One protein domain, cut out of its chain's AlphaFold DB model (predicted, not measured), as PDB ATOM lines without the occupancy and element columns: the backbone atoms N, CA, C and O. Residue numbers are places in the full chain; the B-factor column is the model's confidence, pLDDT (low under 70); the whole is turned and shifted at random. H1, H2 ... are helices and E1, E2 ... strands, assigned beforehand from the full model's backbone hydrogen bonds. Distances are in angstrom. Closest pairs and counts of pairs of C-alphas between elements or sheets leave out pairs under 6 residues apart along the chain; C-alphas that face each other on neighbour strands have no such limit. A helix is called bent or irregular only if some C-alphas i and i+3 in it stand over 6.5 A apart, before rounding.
ATOM      1  N   THR A 117       8.162 163.612  75.917       90.88
ATOM      2  CA  THR A 117       7.806 162.188  75.995       90.88
ATOM      3  C   THR A 117       8.998 161.253  75.780       90.88
ATOM      4  O   THR A 117       8.980 160.114  76.242       90.88
ATOM      5  N   GLU A 118      10.019 161.687  75.040       88.31
ATOM      6  CA  GLU A 118      11.258 160.926  74.853       88.31
ATOM      7  C   GLU A 118      12.220 161.157  76.013       88.31
ATOM      8  O   GLU A 118      12.756 160.191  76.555       88.31
ATOM      9  N   ILE A 119      12.363 162.410  76.459       89.75
ATOM     10  CA  ILE A 119      13.194 162.752  77.621       89.75
ATOM     11  C   ILE A 119      12.708 162.021  78.873       89.75
ATOM     12  O   ILE A 119      13.519 161.502  79.634       89.75
ATOM     13  N   SER A 120      11.391 161.927  79.083       92.62
ATOM     14  CA  SER A 120      10.822 161.269  80.264       92.62
ATOM     15  C   SER A 120      11.140 159.774  80.345       92.62
ATOM     16  O   SER A 120      10.960 159.168  81.397       92.62
ATOM     17  N   LYS A 121      11.579 159.160  79.237       93.69
ATOM     18  CA  LYS A 121      12.002 157.756  79.193       93.69
ATOM     19  C   LYS A 121      13.475 157.579  79.553       93.69
ATOM     20  O   LYS A 121      13.893 156.443  79.742       93.69
ATOM     21  N   LEU A 122      14.275 158.644  79.580       95.44
ATOM     22  CA  LEU A 122      15.702 158.576  79.888       95.44
ATOM     23  C   LEU A 122      15.899 158.279  81.378       95.44
ATOM     24  O   LEU A 122      15.204 158.825  82.233       95.44
ATOM     25  N   TYR A 123      16.852 157.408  81.703       97.19
ATOM     26  CA  TYR A 123      17.136 157.040  83.087       97.19
ATOM     27  C   TYR A 123      18.597 156.642  83.295       97.19
ATOM     28  O   TYR A 123      19.327 156.271  82.367       97.19
ATOM     29  N   CYS A 124      19.004 156.683  84.561       97.88
ATOM     30  CA  CYS A 124      20.290 156.187  85.024       97.88
ATOM     31  C   CYS A 124      20.123 154.807  85.656       97.88
ATOM     32  O   CYS A 124      19.147 154.548  86.358       97.88
ATOM     33  N   TYR A 125      21.097 153.925  85.459       97.50
ATOM     34  CA  TYR A 125      21.101 152.610  86.086       97.50
ATOM     35  C   TYR A 125      22.521 152.102  86.336       97.50
ATOM     36  O   TYR A 125      23.508 152.587  85.774       97.50
ATOM     37  N   TYR A 126      22.614 151.095  87.200       97.62
ATOM     38  CA  TYR A 126      23.848 150.367  87.448       97.62
ATOM     39  C   TYR A 126      23.906 149.117  86.578       97.62
ATOM     40  O   TYR A 126      23.019 148.264  86.625       97.62
ATOM     41  N   LYS A 127      24.975 148.980  85.797       96.69
ATOM     42  CA  LYS A 127      25.246 147.769  85.022       96.69
ATOM     43  C   LYS A 127      25.925 146.724  85.905       96.69
ATOM     44  O   LYS A 127      27.015 146.963  86.421       96.69
ATOM     45  N   LEU A 128      25.268 145.570  86.035       96.81
ATOM     46  CA  LEU A 128      25.625 144.460  86.935       96.81
ATOM     47  C   LEU A 128      25.658 143.098  86.214       96.81
ATOM     48  O   LEU A 128      25.553 142.043  86.839       96.81
ATOM     49  N   ASP A 129      25.769 143.099  84.888       95.06
ATOM     50  CA  ASP A 129      25.582 141.924  84.025       95.06
ATOM     51  C   ASP A 129      26.751 140.924  84.031       95.06
ATOM     52  O   ASP A 129      26.688 139.887  83.375       95.06
ATOM     53  N   ARG A 130      27.819 141.196  84.789       93.75
ATOM     54  CA  ARG A 130      28.957 140.284  84.973       93.75
ATOM     55  C   ARG A 130      29.269 140.087  86.455       93.75
ATOM     56  O   ARG A 130      29.112 141.038  87.220       93.75
ATOM     57  N   PRO A 131      29.810 138.922  86.869       95.12
ATOM     58  CA  PRO A 131      30.128 138.651  88.275       95.12
ATOM     59  C   PRO A 131      30.977 139.742  88.940       95.12
ATOM     60  O   PRO A 131      30.660 140.187  90.035       95.12
ATOM     61  N   TYR A 132      31.998 140.244  88.240       93.12
ATOM     62  CA  TYR A 132      32.843 141.336  88.736       93.12
ATOM     63  C   TYR A 132      32.070 142.651  88.950       93.12
ATOM     64  O   TYR A 132      32.324 143.371  89.912       93.12
ATOM     65  N   LEU A 133      31.094 142.953  88.090       95.75
ATOM     66  CA  LEU A 133      30.317 144.193  88.164       95.75
ATOM     67  C   LEU A 133      29.290 144.192  89.298       95.75
ATOM     68  O   LEU A 133      28.820 145.256  89.674       95.75
ATOM     69  N   ARG A 134      28.993 143.037  89.906       95.06
ATOM     70  CA  ARG A 134      28.215 142.990  91.154       95.06
ATOM     71  C   ARG A 134      28.956 143.633  92.329       95.06
ATOM     72  O   ARG A 134      28.311 144.145  93.232       95.06
ATOM     73  N   LEU A 135      30.291 143.613  92.301       95.25
ATOM     74  CA  LEU A 135      31.152 144.235  93.314       95.25
ATOM     75  C   LEU A 135      31.561 145.660  92.930       95.25
ATOM     76  O   LEU A 135      31.699 146.518  93.794       95.25
ATOM     77  N   ALA A 136      31.745 145.913  91.633       94.19
ATOM     78  CA  ALA A 136      32.106 147.221  91.093       94.19
ATOM     79  C   ALA A 136      31.132 147.640  89.973       94.19
ATOM     80  O   ALA A 136      31.474 147.526  88.789       94.19
ATOM     81  N   PRO A 137      29.914 148.098  90.323       96.31
ATOM     82  CA  PRO A 137      28.901 148.485  89.349       96.31
ATOM     83  C   PRO A 137      29.342 149.656  88.474       96.31
ATOM     84  O   PRO A 137      29.927 150.625  88.959       96.31
ATOM     85  N   ILE A 138      28.987 149.615  87.190       96.94
ATOM     86  CA  ILE A 138      29.225 150.738  86.276       96.94
ATOM     87  C   ILE A 138      27.983 151.625  86.239       96.94
ATOM     88  O   ILE A 138      26.880 151.140  85.988       96.94
ATOM     89  N   LYS A 139      28.180 152.926  86.468       98.00
ATOM     90  CA  LYS A 139      27.138 153.953  86.387       98.00
ATOM     91  C   LYS A 139      26.883 154.313  84.929       98.00
ATOM     92  O   LYS A 139      27.803 154.775  84.248       98.00
ATOM     93  N   ILE A 140      25.654 154.113  84.471       97.88
ATOM     94  CA  ILE A 140      25.227 154.419  83.106       97.88
ATOM     95  C   ILE A 140      24.067 155.399  83.157       97.88
ATOM     96  O   ILE A 140      23.162 155.257  83.974       97.88
ATOM     97  N   GLU A 141      24.098 156.363  82.255       97.88
ATOM     98  CA  GLU A 141      23.018 157.298  81.978       97.88
ATOM     99  C   GLU A 141      22.649 157.179  80.505       97.88
ATOM    100  O   GLU A 141      23.505 157.346  79.634       97.88
ATOM    101  N   ILE A 142      21.393 156.846  80.221       97.00
ATOM    102  CA  ILE A 142      20.876 156.855  78.854       97.00
ATOM    103  C   ILE A 142      20.511 158.297  78.521       97.00
ATOM    104  O   ILE A 142      19.701 158.892  79.225       97.00
ATOM    105  N   VAL A 143      21.099 158.844  77.458       94.94
ATOM    106  CA  VAL A 143      20.803 160.210  76.986       94.94
ATOM    107  C   VAL A 143      20.038 160.225  75.667       94.94
ATOM    108  O   VAL A 143      19.489 161.257  75.303       94.94
ATOM    109  N   HIS A 144      19.982 159.091  74.962       93.69
ATOM    110  CA  HIS A 144      19.145 158.905  73.779       93.69
ATOM    111  C   HIS A 144      18.901 157.417  73.503       93.69
ATOM    112  O   HIS A 144      19.774 156.599  73.796       93.69
ATOM    113  N   PHE A 145      17.746 157.057  72.935       91.69
ATOM    114  CA  PHE A 145      17.409 155.657  72.620       91.69
ATOM    115  C   PHE A 145      17.650 155.269  71.158       91.69
ATOM    116  O   PHE A 145      18.068 154.139  70.907       91.69
ATOM    117  N   GLU A 146      17.413 156.171  70.202       89.50
ATOM    118  CA  GLU A 146      17.495 155.858  68.770       89.50
ATOM    119  C   GLU A 146      18.191 156.979  67.974       89.50
ATOM    120  O   GLU A 146      17.547 157.941  67.552       89.50
ATOM    121  N   PRO A 147      19.520 156.899  67.773       93.75
ATOM    122  CA  PRO A 147      20.414 155.813  68.187       93.75
ATOM    123  C   PRO A 147      20.644 155.759  69.704       93.75
ATOM    124  O   PRO A 147      20.544 156.770  70.397       93.75
ATOM    125  N   LEU A 148      21.019 154.585  70.221       94.06
ATOM    126  CA  LEU A 148      21.351 154.437  71.636       94.06
ATOM    127  C   LEU A 148      22.614 155.241  71.961       94.06
ATOM    128  O   LEU A 148      23.711 154.905  71.506       94.06
ATOM    129  N   VAL A 149      22.467 156.269  72.794       95.25
ATOM    130  CA  VAL A 149      23.578 157.066  73.314       95.25
ATOM    131  C   VAL A 149      23.568 156.971  74.830       95.25
ATOM    132  O   VAL A 149      22.573 157.270  75.492       95.25
ATOM    133  N   VAL A 150      24.703 156.550  75.382       96.69
ATOM    134  CA  VAL A 150      24.886 156.368  76.820       96.69
ATOM    135  C   VAL A 150      26.128 157.099  77.306       96.69
ATOM    136  O   VAL A 150      27.162 157.118  76.637       96.69
ATOM    137  N   ILE A 151      26.037 157.666  78.504       97.31
ATOM    138  CA  ILE A 151      27.160 158.244  79.229       97.31
ATOM    139  C   ILE A 151      27.541 157.284  80.350       97.31
ATOM    140  O   ILE A 151      26.741 156.957  81.226       97.31
ATOM    141  N   PHE A 152      28.799 156.858  80.350       97.12
ATOM    142  CA  PHE A 152      29.371 156.127  81.470       97.12
ATOM    143  C   PHE A 152      30.007 157.114  82.447       97.12
ATOM    144  O   PHE A 152      30.948 157.829  82.100       97.12
ATOM    145  N   ARG A 153      29.496 157.163  83.676       96.19
ATOM    146  CA  ARG A 153      29.939 158.137  84.681       96.19
ATOM    147  C   ARG A 153      31.096 157.577  85.512       96.19
ATOM    148  O   ARG A 153      31.088 156.408  85.888       96.19
ATOM    149  N   ASN A 154      32.062 158.439  85.832       94.31
ATOM    150  CA  ASN A 154      33.197 158.169  86.730       94.31
ATOM    151  C   ASN A 154      34.029 156.939  86.330       94.31
ATOM    152  O   ASN A 154      34.392 156.109  87.159       94.31
ATOM    153  N   VAL A 155      34.303 156.807  85.032       94.25
ATOM    154  CA  VAL A 155      35.013 155.649  84.471       94.25
ATOM    155  C   VAL A 155      36.517 155.721  84.688       94.25
ATOM    156  O   VAL A 155      37.150 154.675  84.792       94.25
ATOM    157  N   ILE A 156      37.094 156.920  84.697       94.75
ATOM    158  CA  ILE A 156      38.536 157.155  84.810       94.75
ATOM    159  C   ILE A 156      38.749 158.051  86.026       94.75
ATOM    160  O   ILE A 156      38.024 159.033  86.184       94.75
ATOM    161  N   THR A 157      39.694 157.697  86.893       95.38
ATOM    162  CA  THR A 157      40.008 158.491  88.092       95.38
ATOM    163  C   THR A 157      40.929 159.667  87.759       95.38
ATOM    164  O   THR A 157      41.648 159.635  86.761       95.38
ATOM    165  N   ASP A 158      40.973 160.686  88.618       95.94
ATOM    166  CA  ASP A 158      41.856 161.848  88.419       95.94
ATOM    167  C   ASP A 158      43.344 161.464  88.369       95.94
ATOM    168  O   ASP A 158      44.128 162.057  87.627       95.94
ATOM    169  N   GLU A 159      43.742 160.438  89.122       96.25
ATOM    170  CA  GLU A 159      45.100 159.892  89.081       96.25
ATOM    171  C   GLU A 159      45.398 159.207  87.739       96.25
ATOM    172  O   GLU A 159      46.430 159.473  87.119       96.25
ATOM    173  N   GLU A 160      44.469 158.386  87.236       95.81
ATOM    174  CA  GLU A 160      44.587 157.776  85.909       95.81
ATOM    175  C   GLU A 160      44.665 158.850  84.811       95.81
ATOM    176  O   GLU A 160      45.481 158.725  83.894       95.81
ATOM    177  N   ILE A 161      43.876 159.927  84.925       94.62
ATOM    178  CA  ILE A 161      43.904 161.073  84.005       94.62
ATOM    179  C   ILE A 161      45.289 161.726  83.997       94.62
ATOM    180  O   ILE A 161      45.861 161.901  82.918       94.62
ATOM    181  N   LYS A 162      45.866 162.031  85.167       95.44
ATOM    182  CA  LYS A 162      47.214 162.625  85.279       95.44
ATOM    183  C   LYS A 162      48.279 161.748  84.624       95.44
ATOM    184  O   LYS A 162      49.147 162.238  83.904       95.44
ATOM    185  N   ILE A 163      48.194 160.435  84.818       94.69
ATOM    186  CA  ILE A 163      49.150 159.493  84.231       94.69
ATOM    187  C   ILE A 163      48.995 159.438  82.707       94.69
ATOM    188  O   ILE A 163      49.994 159.497  81.988       94.69
ATOM    189  N   ILE A 164      47.761 159.401  82.192       93.69
ATOM    190  CA  ILE A 164      47.506 159.489  80.746       93.69
ATOM    191  C   ILE A 164      48.070 160.794  80.184       93.69
ATOM    192  O   ILE A 164      48.724 160.758  79.141       93.69
ATOM    193  N   GLN A 165      47.859 161.926  80.858       93.38
ATOM    194  CA  GLN A 165      48.402 163.221  80.443       93.38
ATOM    195  C   GLN A 165      49.931 163.168  80.340       93.38
ATOM    196  O   GLN A 165      50.465 163.456  79.271       93.38
ATOM    197  N   ASN A 166      50.625 162.694  81.378       93.81
ATOM    198  CA  ASN A 166      52.089 162.587  81.391       93.81
ATOM    199  C   ASN A 166      52.637 161.710  80.254       93.81
ATOM    200  O   ASN A 166      53.644 162.048  79.635       93.81
ATOM    201  N   ILE A 167      51.958 160.604  79.930       93.75
ATOM    202  CA  ILE A 167      52.349 159.714  78.823       93.75
ATOM    203  C   ILE A 167      52.048 160.352  77.454       93.75
ATOM    204  O   ILE A 167      52.757 160.094  76.477       93.75
ATOM    205  N   SER A 168      50.985 161.156  77.368       93.81
ATOM    206  CA  SER A 168      50.494 161.751  76.119       93.81
ATOM    207  C   SER A 168      51.281 162.984  75.702       93.81
ATOM    208  O   SER A 168      51.605 163.117  74.525       93.81
ATOM    209  N   LEU A 169      51.587 163.876  76.651       93.31
ATOM    210  CA  LEU A 169      52.230 165.172  76.415       93.31
ATOM    211  C   LEU A 169      53.485 165.097  75.522       93.31
ATOM    212  O   LEU A 169      53.517 165.821  74.524       93.31
ATOM    213  N   PRO A 170      54.476 164.212  75.770       93.62
ATOM    214  CA  PRO A 170      55.674 164.135  74.928       93.62
ATOM    215  C   PRO A 170      55.413 163.565  73.524       93.62
ATOM    216  O   PRO A 170      56.272 163.661  72.654       93.62
ATOM    217  N   LYS A 171      54.242 162.964  73.284       93.19
ATOM    218  CA  LYS A 171      53.862 162.327  72.009       93.19
ATOM    219  C   LYS A 171      52.895 163.171  71.180       93.19
ATOM    220  O   LYS A 171      52.408 162.704  70.151       93.19
ATOM    221  N   LEU A 172      52.564 164.378  71.635       93.25
ATOM    222  CA  LEU A 172      51.617 165.247  70.949       93.25
ATOM    223  C   LEU A 172      52.200 165.786  69.645       93.25
ATOM    224  O   LEU A 172      53.215 166.477  69.638       93.25
ATOM    225  N   TYR A 173      51.471 165.587  68.554       91.12
ATOM    226  CA  TYR A 173      51.751 166.227  67.274       91.12
ATOM    227  C   TYR A 173      50.495 166.896  66.720       91.12
ATOM    228  O   TYR A 173      49.365 166.601  67.123       91.12
ATOM    229  N   ARG A 174      50.689 167.859  65.812       89.75
ATOM    230  CA  ARG A 174      49.581 168.611  65.217       89.75
ATOM    231  C   ARG A 174      48.660 167.670  64.448       89.75
ATOM    232  O   ARG A 174      49.113 166.886  63.618       89.75
ATOM    233  N   SER A 175      47.359 167.779  64.702       90.19
ATOM    234  CA  SER A 175      46.381 166.969  63.988       90.19
ATOM    235  C   SER A 175      46.336 167.317  62.510       90.19
ATOM    236  O   SER A 175      46.251 168.485  62.138       90.19
ATOM    237  N   MET A 176      46.284 166.280  61.683       88.44
ATOM    238  CA  MET A 176      46.073 166.391  60.245       88.44
ATOM    239  C   MET A 176      44.642 165.976  59.901       88.44
ATOM    240  O   MET A 176      43.994 165.238  60.648       88.44
ATOM    241  N   VAL A 177      44.123 166.492  58.795       86.75
ATOM    242  CA  VAL A 177      42.857 166.063  58.190       86.75
ATOM    243  C   VAL A 177      43.168 165.326  56.901       86.75
ATOM    244  O   VAL A 177      44.198 165.577  56.284       86.75
ATOM    245  N   GLN A 178      42.292 164.423  56.492       87.38
ATOM    246  CA  GLN A 178      42.447 163.763  55.208       87.38
ATOM    247  C   GLN A 178      41.994 164.711  54.093       87.38
ATOM    248  O   GLN A 178      40.908 165.287  54.172       87.38
ATOM    249  N   ASN A 179      42.829 164.906  53.075       85.44
ATOM    250  CA  ASN A 179      42.447 165.655  51.887       85.44
ATOM    251  C   ASN A 179      41.390 164.855  51.113       85.44
ATOM    252  O   ASN A 179      41.619 163.699  50.769       85.44
ATOM    253  N   SER A 180      40.237 165.460  50.824       85.44
ATOM    254  CA  SER A 180      39.121 164.768  50.168       85.44
ATOM    255  C   SER A 180      39.416 164.331  48.733       85.44
ATOM    256  O   SER A 180      38.767 163.412  48.245       85.44
ATOM    257  N   LYS A 181      40.373 164.975  48.052       89.00
ATOM    258  CA  LYS A 181      40.747 164.644  46.669       89.00
ATOM    259  C   LYS A 181      41.896 163.648  46.597       89.00
ATOM    260  O   LYS A 181      41.840 162.721  45.800       89.00
ATOM    261  N   THR A 182      42.944 163.860  47.393       87.81
ATOM    262  CA  THR A 182      44.170 163.044  47.320       87.81
ATOM    263  C   THR A 182      44.197 161.911  48.340       87.81
ATOM    264  O   THR A 182      45.002 160.999  48.214       87.81
ATOM    265  N   GLY A 183      43.347 161.954  49.371       88.00
ATOM    266  CA  GLY A 183      43.363 160.993  50.474       88.00
ATOM    267  C   GLY A 183      44.547 161.162  51.433       88.00
ATOM    268  O   GLY A 183      44.619 160.448  52.432       88.00
ATOM    269  N   GLU A 184      45.453 162.103  51.166       89.62
ATOM    270  CA  GLU A 184      46.668 162.309  51.950       89.62
ATOM    271  C   GLU A 184      46.417 163.169  53.199       89.62
ATOM    272  O   GLU A 184      45.551 164.054  53.195       89.62
ATOM    273  N   PRO A 185      47.177 162.946  54.284       86.69
ATOM    274  CA  PRO A 185      47.090 163.771  55.477       86.69
ATOM    275  C   PRO A 185      47.620 165.186  55.200       86.69
ATOM    276  O   PRO A 185      48.771 165.384  54.828       86.69
ATOM    277  N   MET A 186      46.780 166.193  55.435       88.31
ATOM    278  CA  MET A 186      47.094 167.606  55.245       88.31
ATOM    279  C   MET A 186      46.831 168.401  56.528       88.31
ATOM    280  O   MET A 186      45.921 168.112  57.310       88.31
ATOM    281  N   LEU A 187      47.613 169.457  56.748       86.75
ATOM    282  CA  LEU A 187      47.318 170.445  57.780       86.75
ATOM    283  C   LEU A 187      46.121 171.308  57.366       86.75
ATOM    284  O   LEU A 187      46.093 171.861  56.269       86.75
ATOM    285  N   SER A 188      45.153 171.482  58.268       79.88
ATOM    286  CA  SER A 188      44.054 172.432  58.073       79.88
ATOM    287  C   SER A 188      44.154 173.618  59.027       79.88
ATOM    288  O   SER A 188      44.799 173.558  60.079       79.88
ATOM    289  N   LYS A 189      43.499 174.719  58.642       78.75
ATOM    290  CA  LYS A 189      43.368 175.919  59.480       78.75
ATOM    291  C   LYS A 189      42.293 175.769  60.561       78.75
ATOM    292  O   LYS A 189      42.400 176.404  61.597       78.75
ATOM    293  N   TYR A 190      41.284 174.922  60.338       78.12
ATOM    294  CA  TYR A 190      40.165 174.746  61.272       78.12
ATOM    295  C   TYR A 190      40.415 173.667  62.340       78.12
ATOM    296  O   TYR A 190      39.810 173.722  63.406       78.12
ATOM    297  N   ARG A 191      41.305 172.690  62.096       79.50
ATOM    298  CA  ARG A 191      41.679 171.676  63.094       79.50
ATOM    299  C   ARG A 191      42.978 172.075  63.794       79.50
ATOM    300  O   ARG A 191      44.070 171.802  63.299       79.50
ATOM    301  N   ILE A 192      42.842 172.706  64.958       82.50
ATOM    302  CA  ILE A 192      43.967 173.241  65.748       82.50
ATOM    303  C   ILE A 192      44.438 172.314  66.882       82.50
ATOM    304  O   ILE A 192      45.422 172.613  67.553       82.50
ATOM    305  N   SER A 193      43.778 171.170  67.093       90.81
ATOM    306  CA  SER A 193      44.137 170.239  68.169       90.81
ATOM    307  C   SER A 193      45.468 169.524  67.912       90.81
ATOM    308  O   SER A 193      45.842 169.245  66.765       90.81
ATOM    309  N   LYS A 194      46.152 169.127  68.987       91.00
ATOM    310  CA  LYS A 194      47.243 168.144  68.943       91.00
ATOM    311  C   LYS A 194      46.741 166.802  69.461       91.00
ATOM    312  O   LYS A 194      45.958 166.774  70.410       91.00
ATOM    313  N   ASN A 195      47.193 165.705  68.858       92.19
ATOM    314  CA  ASN A 195      46.811 164.360  69.287       92.19
ATOM    315  C   ASN A 195      48.053 163.517  69.581       92.19
ATOM    316  O   ASN A 195      49.112 163.743  69.000       92.19
ATOM    317  N   ALA A 196      47.893 162.524  70.447       93.81
ATOM    318  CA  ALA A 196      48.868 161.477  70.718       93.81
ATOM    319  C   ALA A 196      48.169 160.116  70.665       93.81
ATOM    320  O   ALA A 196      47.055 159.966  71.170       93.81
ATOM    321  N   TRP A 197      48.830 159.123  70.073       92.56
ATOM    322  CA  TRP A 197      48.358 157.739  70.069       92.56
ATOM    323  C   TRP A 197      49.115 156.926  71.114       92.56
ATOM    324  O   TRP A 197      50.347 156.943  71.173       92.56
ATOM    325  N   ILE A 198      48.369 156.206  71.945       93.00
ATOM    326  CA  ILE A 198      48.893 155.433  73.065       93.00
ATOM    327  C   ILE A 198      48.474 153.978  72.879       93.00
ATOM    328  O   ILE A 198      47.294 153.629  72.932       93.00
ATOM    329  N   ASN A 199      49.463 153.119  72.651       90.69
ATOM    330  CA  ASN A 199      49.243 151.685  72.519       90.69
ATOM    331  C   ASN A 199      48.883 151.078  73.886       90.69
ATOM    332  O   ASN A 199      49.478 151.429  74.900       90.69
ATOM    333  N   GLN A 200      47.976 150.103  73.920       87.44
ATOM    334  CA  GLN A 200      47.606 149.382  75.141       87.44
ATOM    335  C   GLN A 200      48.807 148.788  75.899       87.44
ATOM    336  O   GLN A 200      48.780 148.696  77.126       87.44
ATOM    337  N   LYS A 201      49.869 148.390  75.186       87.81
ATOM    338  CA  LYS A 201      51.084 147.820  75.786       87.81
ATOM    339  C   LYS A 201      52.013 148.862  76.415       87.81
ATOM    340  O   LYS A 201      52.954 148.472  77.094       87.81
ATOM    341  N   SER A 202      51.787 150.161  76.201       87.25
ATOM    342  CA  SER A 202      52.741 151.186  76.637       87.25
ATOM    343  C   SER A 202      52.726 151.445  78.139       87.25
ATOM    344  O   SER A 202      53.708 151.958  78.660       87.25
ATOM    345  N   HIS A 203      51.613 151.172  78.826       93.06
ATOM    346  CA  HIS A 203      51.504 151.403  80.265       93.06
ATOM    347  C   HIS A 203      50.408 150.524  80.902       93.06
ATOM    348  O   HIS A 203      49.327 150.395  80.314       93.06
ATOM    349  N   PRO A 204      50.621 149.960  82.111       95.00
ATOM    350  CA  PRO A 204      49.643 149.103  82.792       95.00
ATOM    351  C   PRO A 204      48.249 149.726  82.953       95.00
ATOM    352  O   PRO A 204      47.245 149.047  82.735       95.00
ATOM    353  N   ILE A 205      48.177 151.029  83.247       94.94
ATOM    354  CA  ILE A 205      46.899 151.755  83.385       94.94
ATOM    355  C   ILE A 205      46.088 151.732  82.089       94.94
ATOM    356  O   ILE A 205      44.885 151.493  82.132       94.94
ATOM    357  N   ILE A 206      46.721 151.876  80.920       93.50
ATOM    358  CA  ILE A 206      45.995 151.818  79.641       93.50
ATOM    359  C   ILE A 206      45.383 150.429  79.448       93.50
ATOM    360  O   ILE A 206      44.227 150.303  79.050       93.50
ATOM    361  N   LYS A 207      46.113 149.366  79.809       93.06
ATOM    362  CA  LYS A 207      45.586 147.995  79.783       93.06
ATOM    363  C   LYS A 207      44.394 147.819  80.732       93.06
ATOM    364  O   LYS A 207      43.435 147.137  80.363       93.06
ATOM    365  N   GLN A 208      44.432 148.428  81.916       93.75
ATOM    366  CA  GLN A 208      43.332 148.394  82.881       93.75
ATOM    367  C   GLN A 208      42.098 149.145  82.369       93.75
ATOM    368  O   GLN A 208      40.991 148.609  82.443       93.75
ATOM    369  N   ILE A 209      42.288 150.318  81.761       94.31
ATOM    370  CA  ILE A 209      41.214 151.092  81.126       94.31
ATOM    371  C   ILE A 209      40.595 150.308  79.969       94.31
ATOM    372  O   ILE A 209      39.377 150.200  79.901       94.31
ATOM    373  N   VAL A 210      41.390 149.674  79.105       93.94
ATOM    374  CA  VAL A 210      40.858 148.832  78.015       93.94
ATOM    375  C   VAL A 210      40.047 147.649  78.559       93.94
ATOM    376  O   VAL A 210      38.981 147.332  78.029       93.94
ATOM    377  N   LYS A 211      40.489 147.018  79.654       92.69
ATOM    378  CA  LYS A 211      39.696 145.977  80.332       92.69
ATOM    379  C   LYS A 211      38.374 146.544  80.861       92.69
ATOM    380  O   LYS A 211      37.338 145.902  80.696       92.69
ATOM    381  N   ARG A 212      38.394 147.742  81.455       94.50
ATOM    382  CA  ARG A 212      37.197 148.452  81.931       94.50
ATOM    383  C   ARG A 212      36.243 148.764  80.773       94.50
ATOM    384  O   ARG A 212      35.072 148.429  80.874       94.50
ATOM    385  N   LEU A 213      36.747 149.266  79.644       94.75
ATOM    386  CA  LEU A 213      35.969 149.517  78.423       94.75
ATOM    387  C   LEU A 213      35.278 148.249  77.904       94.75
ATOM    388  O   LEU A 213      34.109 148.306  77.528       94.75
ATOM    389  N   SER A 214      35.948 147.092  77.952       95.00
ATOM    390  CA  SER A 214      35.325 145.808  77.597       95.00
ATOM    391  C   SER A 214      34.165 145.441  78.531       95.00
ATOM    392  O   SER A 214      33.134 144.951  78.075       95.00
ATOM    393  N   LEU A 215      34.301 145.699  79.837       95.12
ATOM    394  CA  LEU A 215      33.230 145.466  80.813       95.12
ATOM    395  C   LEU A 215      32.060 146.444  80.627       95.12
ATOM    396  O   LEU A 215      30.907 146.056  80.782       95.12
ATOM    397  N   MET A 216      32.353 147.696  80.273       94.81
ATOM    398  CA  MET A 216      31.354 148.745  80.054       94.81
ATOM    399  C   MET A 216      30.510 148.493  78.808       94.81
ATOM    400  O   MET A 216      29.286 148.572  78.859       94.81
ATOM    401  N   THR A 217      31.169 148.173  77.697       93.81
ATOM    402  CA  THR A 217      30.541 148.101  76.369       93.81
ATOM    403  C   THR A 217      30.097 146.691  75.989       93.81
ATOM    404  O   THR A 217      29.382 146.524  75.009       93.81
ATOM    405  N   ASN A 218      30.532 145.668  76.733       93.44
ATOM    406  CA  ASN A 218      30.463 144.260  76.332       93.44
ATOM    407  C   ASN A 218      31.163 143.933  75.001       93.44
ATOM    408  O   ASN A 218      31.020 142.819  74.497       93.44
ATOM    409  N   LEU A 219      31.974 144.846  74.464       93.56
ATOM    410  CA  LEU A 219      32.720 144.624  73.235       93.56
ATOM    411  C   LEU A 219      34.047 143.910  73.501       93.56
ATOM    412  O   LEU A 219      34.669 144.010  74.569       93.56
ATOM    413  N   ASN A 220      34.490 143.176  72.484       92.50
ATOM    414  CA  ASN A 220      35.807 142.568  72.460       92.50
ATOM    415  C   ASN A 220      36.849 143.610  72.034       92.50
ATOM    416  O   ASN A 220      36.753 144.186  70.957       92.50
ATOM    417  N   MET A 221      37.876 143.807  72.861       92.00
ATOM    418  CA  MET A 221      38.899 144.831  72.635       92.00
ATOM    419  C   MET A 221      40.108 144.339  71.821       92.00
ATOM    420  O   MET A 221      41.064 145.088  71.658       92.00
ATOM    421  N   LYS A 222      40.110 143.094  71.313       89.00
ATOM    422  CA  LYS A 222      41.252 142.536  70.551       89.00
ATOM    423  C   LYS A 222      41.607 143.349  69.300       89.00
ATOM    424  O   LYS A 222      42.784 143.471  68.986       89.00
ATOM    425  N   SER A 223      40.601 143.868  68.604       89.25
ATOM    426  CA  SER A 223      40.745 144.691  67.397       89.25
ATOM    427  C   SER A 223      40.528 146.180  67.670       89.25
ATOM    428  O   SER A 223      40.338 146.947  66.731       89.25
ATOM    429  N   ALA A 224      40.502 146.593  68.941       90.44
ATOM    430  CA  ALA A 224      40.316 147.994  69.277       90.44
ATOM    431  C   ALA A 224      41.517 148.819  68.804       90.44
ATOM    432  O   ALA A 224      42.674 148.407  68.940       90.44
ATOM    433  N   GLU A 225      41.232 150.004  68.274       91.25
ATOM    434  CA  GLU A 225      42.261 150.978  67.939       91.25
ATOM    435  C   GLU A 225      43.028 151.430  69.192       91.25
ATOM    436  O   GLU A 225      42.587 151.269  70.335       91.25
ATOM    437  N   SER A 226      44.206 152.017  68.974       90.88
ATOM    438  CA  SER A 226      44.979 152.608  70.067       90.88
ATOM    439  C   SER A 226      44.239 153.798  70.680       90.88
ATOM    440  O   SER A 226      43.499 154.507  70.002       90.88
ATOM    441  N   LEU A 227      44.481 154.060  71.965       92.56
ATOM    442  CA  LEU A 227      43.875 155.201  72.642       92.56
ATOM    443  C   LEU A 227      44.394 156.501  72.015       92.56
ATOM    444  O   LEU A 227      45.606 156.703  71.918       92.56
ATOM    445  N   GLN A 228      43.484 157.395  71.634       92.62
ATOM    446  CA  GLN A 228      43.829 158.718  71.125       92.62
ATOM    447  C   GLN A 228      43.585 159.784  72.199       92.62
ATOM    448  O   GLN A 228      42.442 160.112  72.509       92.62
ATOM    449  N   ALA A 229      44.657 160.370  72.726       92.38
ATOM    450  CA  ALA A 229      44.575 161.568  73.555       92.38
ATOM    451  C   ALA A 229      44.566 162.811  72.656       92.38
ATOM    452  O   ALA A 229      45.352 162.893  71.709       92.38
ATOM    453  N   LYS A 230      43.691 163.781  72.939       91.25
ATOM    454  CA  LYS A 230      43.615 165.060  72.214       91.25
ATOM    455  C   LYS A 230      43.663 166.218  73.194       91.25
ATOM    456  O   LYS A 230      42.963 166.193  74.200       91.25
ATOM    457  N   ILE A 231      44.454 167.234  72.868       86.88
ATOM    458  CA  ILE A 231      44.526 168.488  73.618       86.88
ATOM    459  C   ILE A 231      44.286 169.647  72.649       86.88
ATOM    460  O   ILE A 231      44.808 169.666  71.527       86.88
ATOM    461  N   ILE A 232      43.471 170.603  73.090       77.38
ATOM    462  CA  ILE A 232      43.230 171.869  72.403       77.38
ATOM    463  C   ILE A 232      43.905 172.945  73.249       77.38
ATOM    464  O   ILE A 232      43.556 173.115  74.413       77.38
TER     465      ILE A 232
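AT A GLANCE: This is residues 117 to 232 of the 234 residues of an uncharacterized protein of Meloidogyne hapla (UniProt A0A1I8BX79). Two lobes stand some way apart, with helix H3 spanning the gap: the sheet of E1, E2 and E3, with the small H1 near one end, and H2 packed on the strand pair E4 and E5. From the second lobe, residues 172 to 193 loop away. The 116 printed residues, in a mixed class of helices and strands, hold E1 H1 E2 E3 H2 E4 H3 E5 in that order; the sheets, E1 - E2 - E3 and E4 - E5, are antiparallel. The whole is loose, with a radius of gyration of the C-alphas of 17.7 A and spans of 46 by 40 by 26 A.

HOW THE PARTS SIT: E1, residues 124 to 127, is antiparallel to E2, residues 138 to 145; N 125 and O 140 are 2.9 A apart, within hydrogen-bond range. E2 and E3, residues 148 to 153, form a hairpin, with N 151 and O 141 2.8 A apart. H1, residues 131 to 134, is only just not on this sheet, with 4 pairs of C-alphas within 10 A. H2, residues 158 to 171, is only just irregular, C-alphas 167 and 170 being 6.8 A apart. Its closest C-alphas to E4, residues 194 to 198, are those of Lys 171 and Ala 196, 5.2 A. E4 is antiparallel to E5, residues 227 to 231, with N 198 and O 227 2.8 A apart. H3, residues 204 to 217, only grazes the first sheet with residues 212 to 217; the closest C-alphas of E2 and H3, Ile 138 and Met 216, are 6.9 A apart. H2 and H3 are close but not clearly touching, at a steep tilt of 64 degrees. Every O i to N i+4 pair is within range in H3, 8 of 10 in H2; H1 is too short for one.

IN THESE COORDINATES: E1 begins at C-alpha 124 (20.290, 156.187, 85.024), and E5 ends at C-alpha 231 (44.526, 168.488, 73.618). H2 measures 20.3 A, H3 20.2 A and E2 18.7 A.

THE WHOLE: The farthest C-alphas, Leu 135 and Lys 181, are 51.8 A apart. The printed part has no cut, the H2 to E4 link is long, and no printed residue is under 70 in pLDDT.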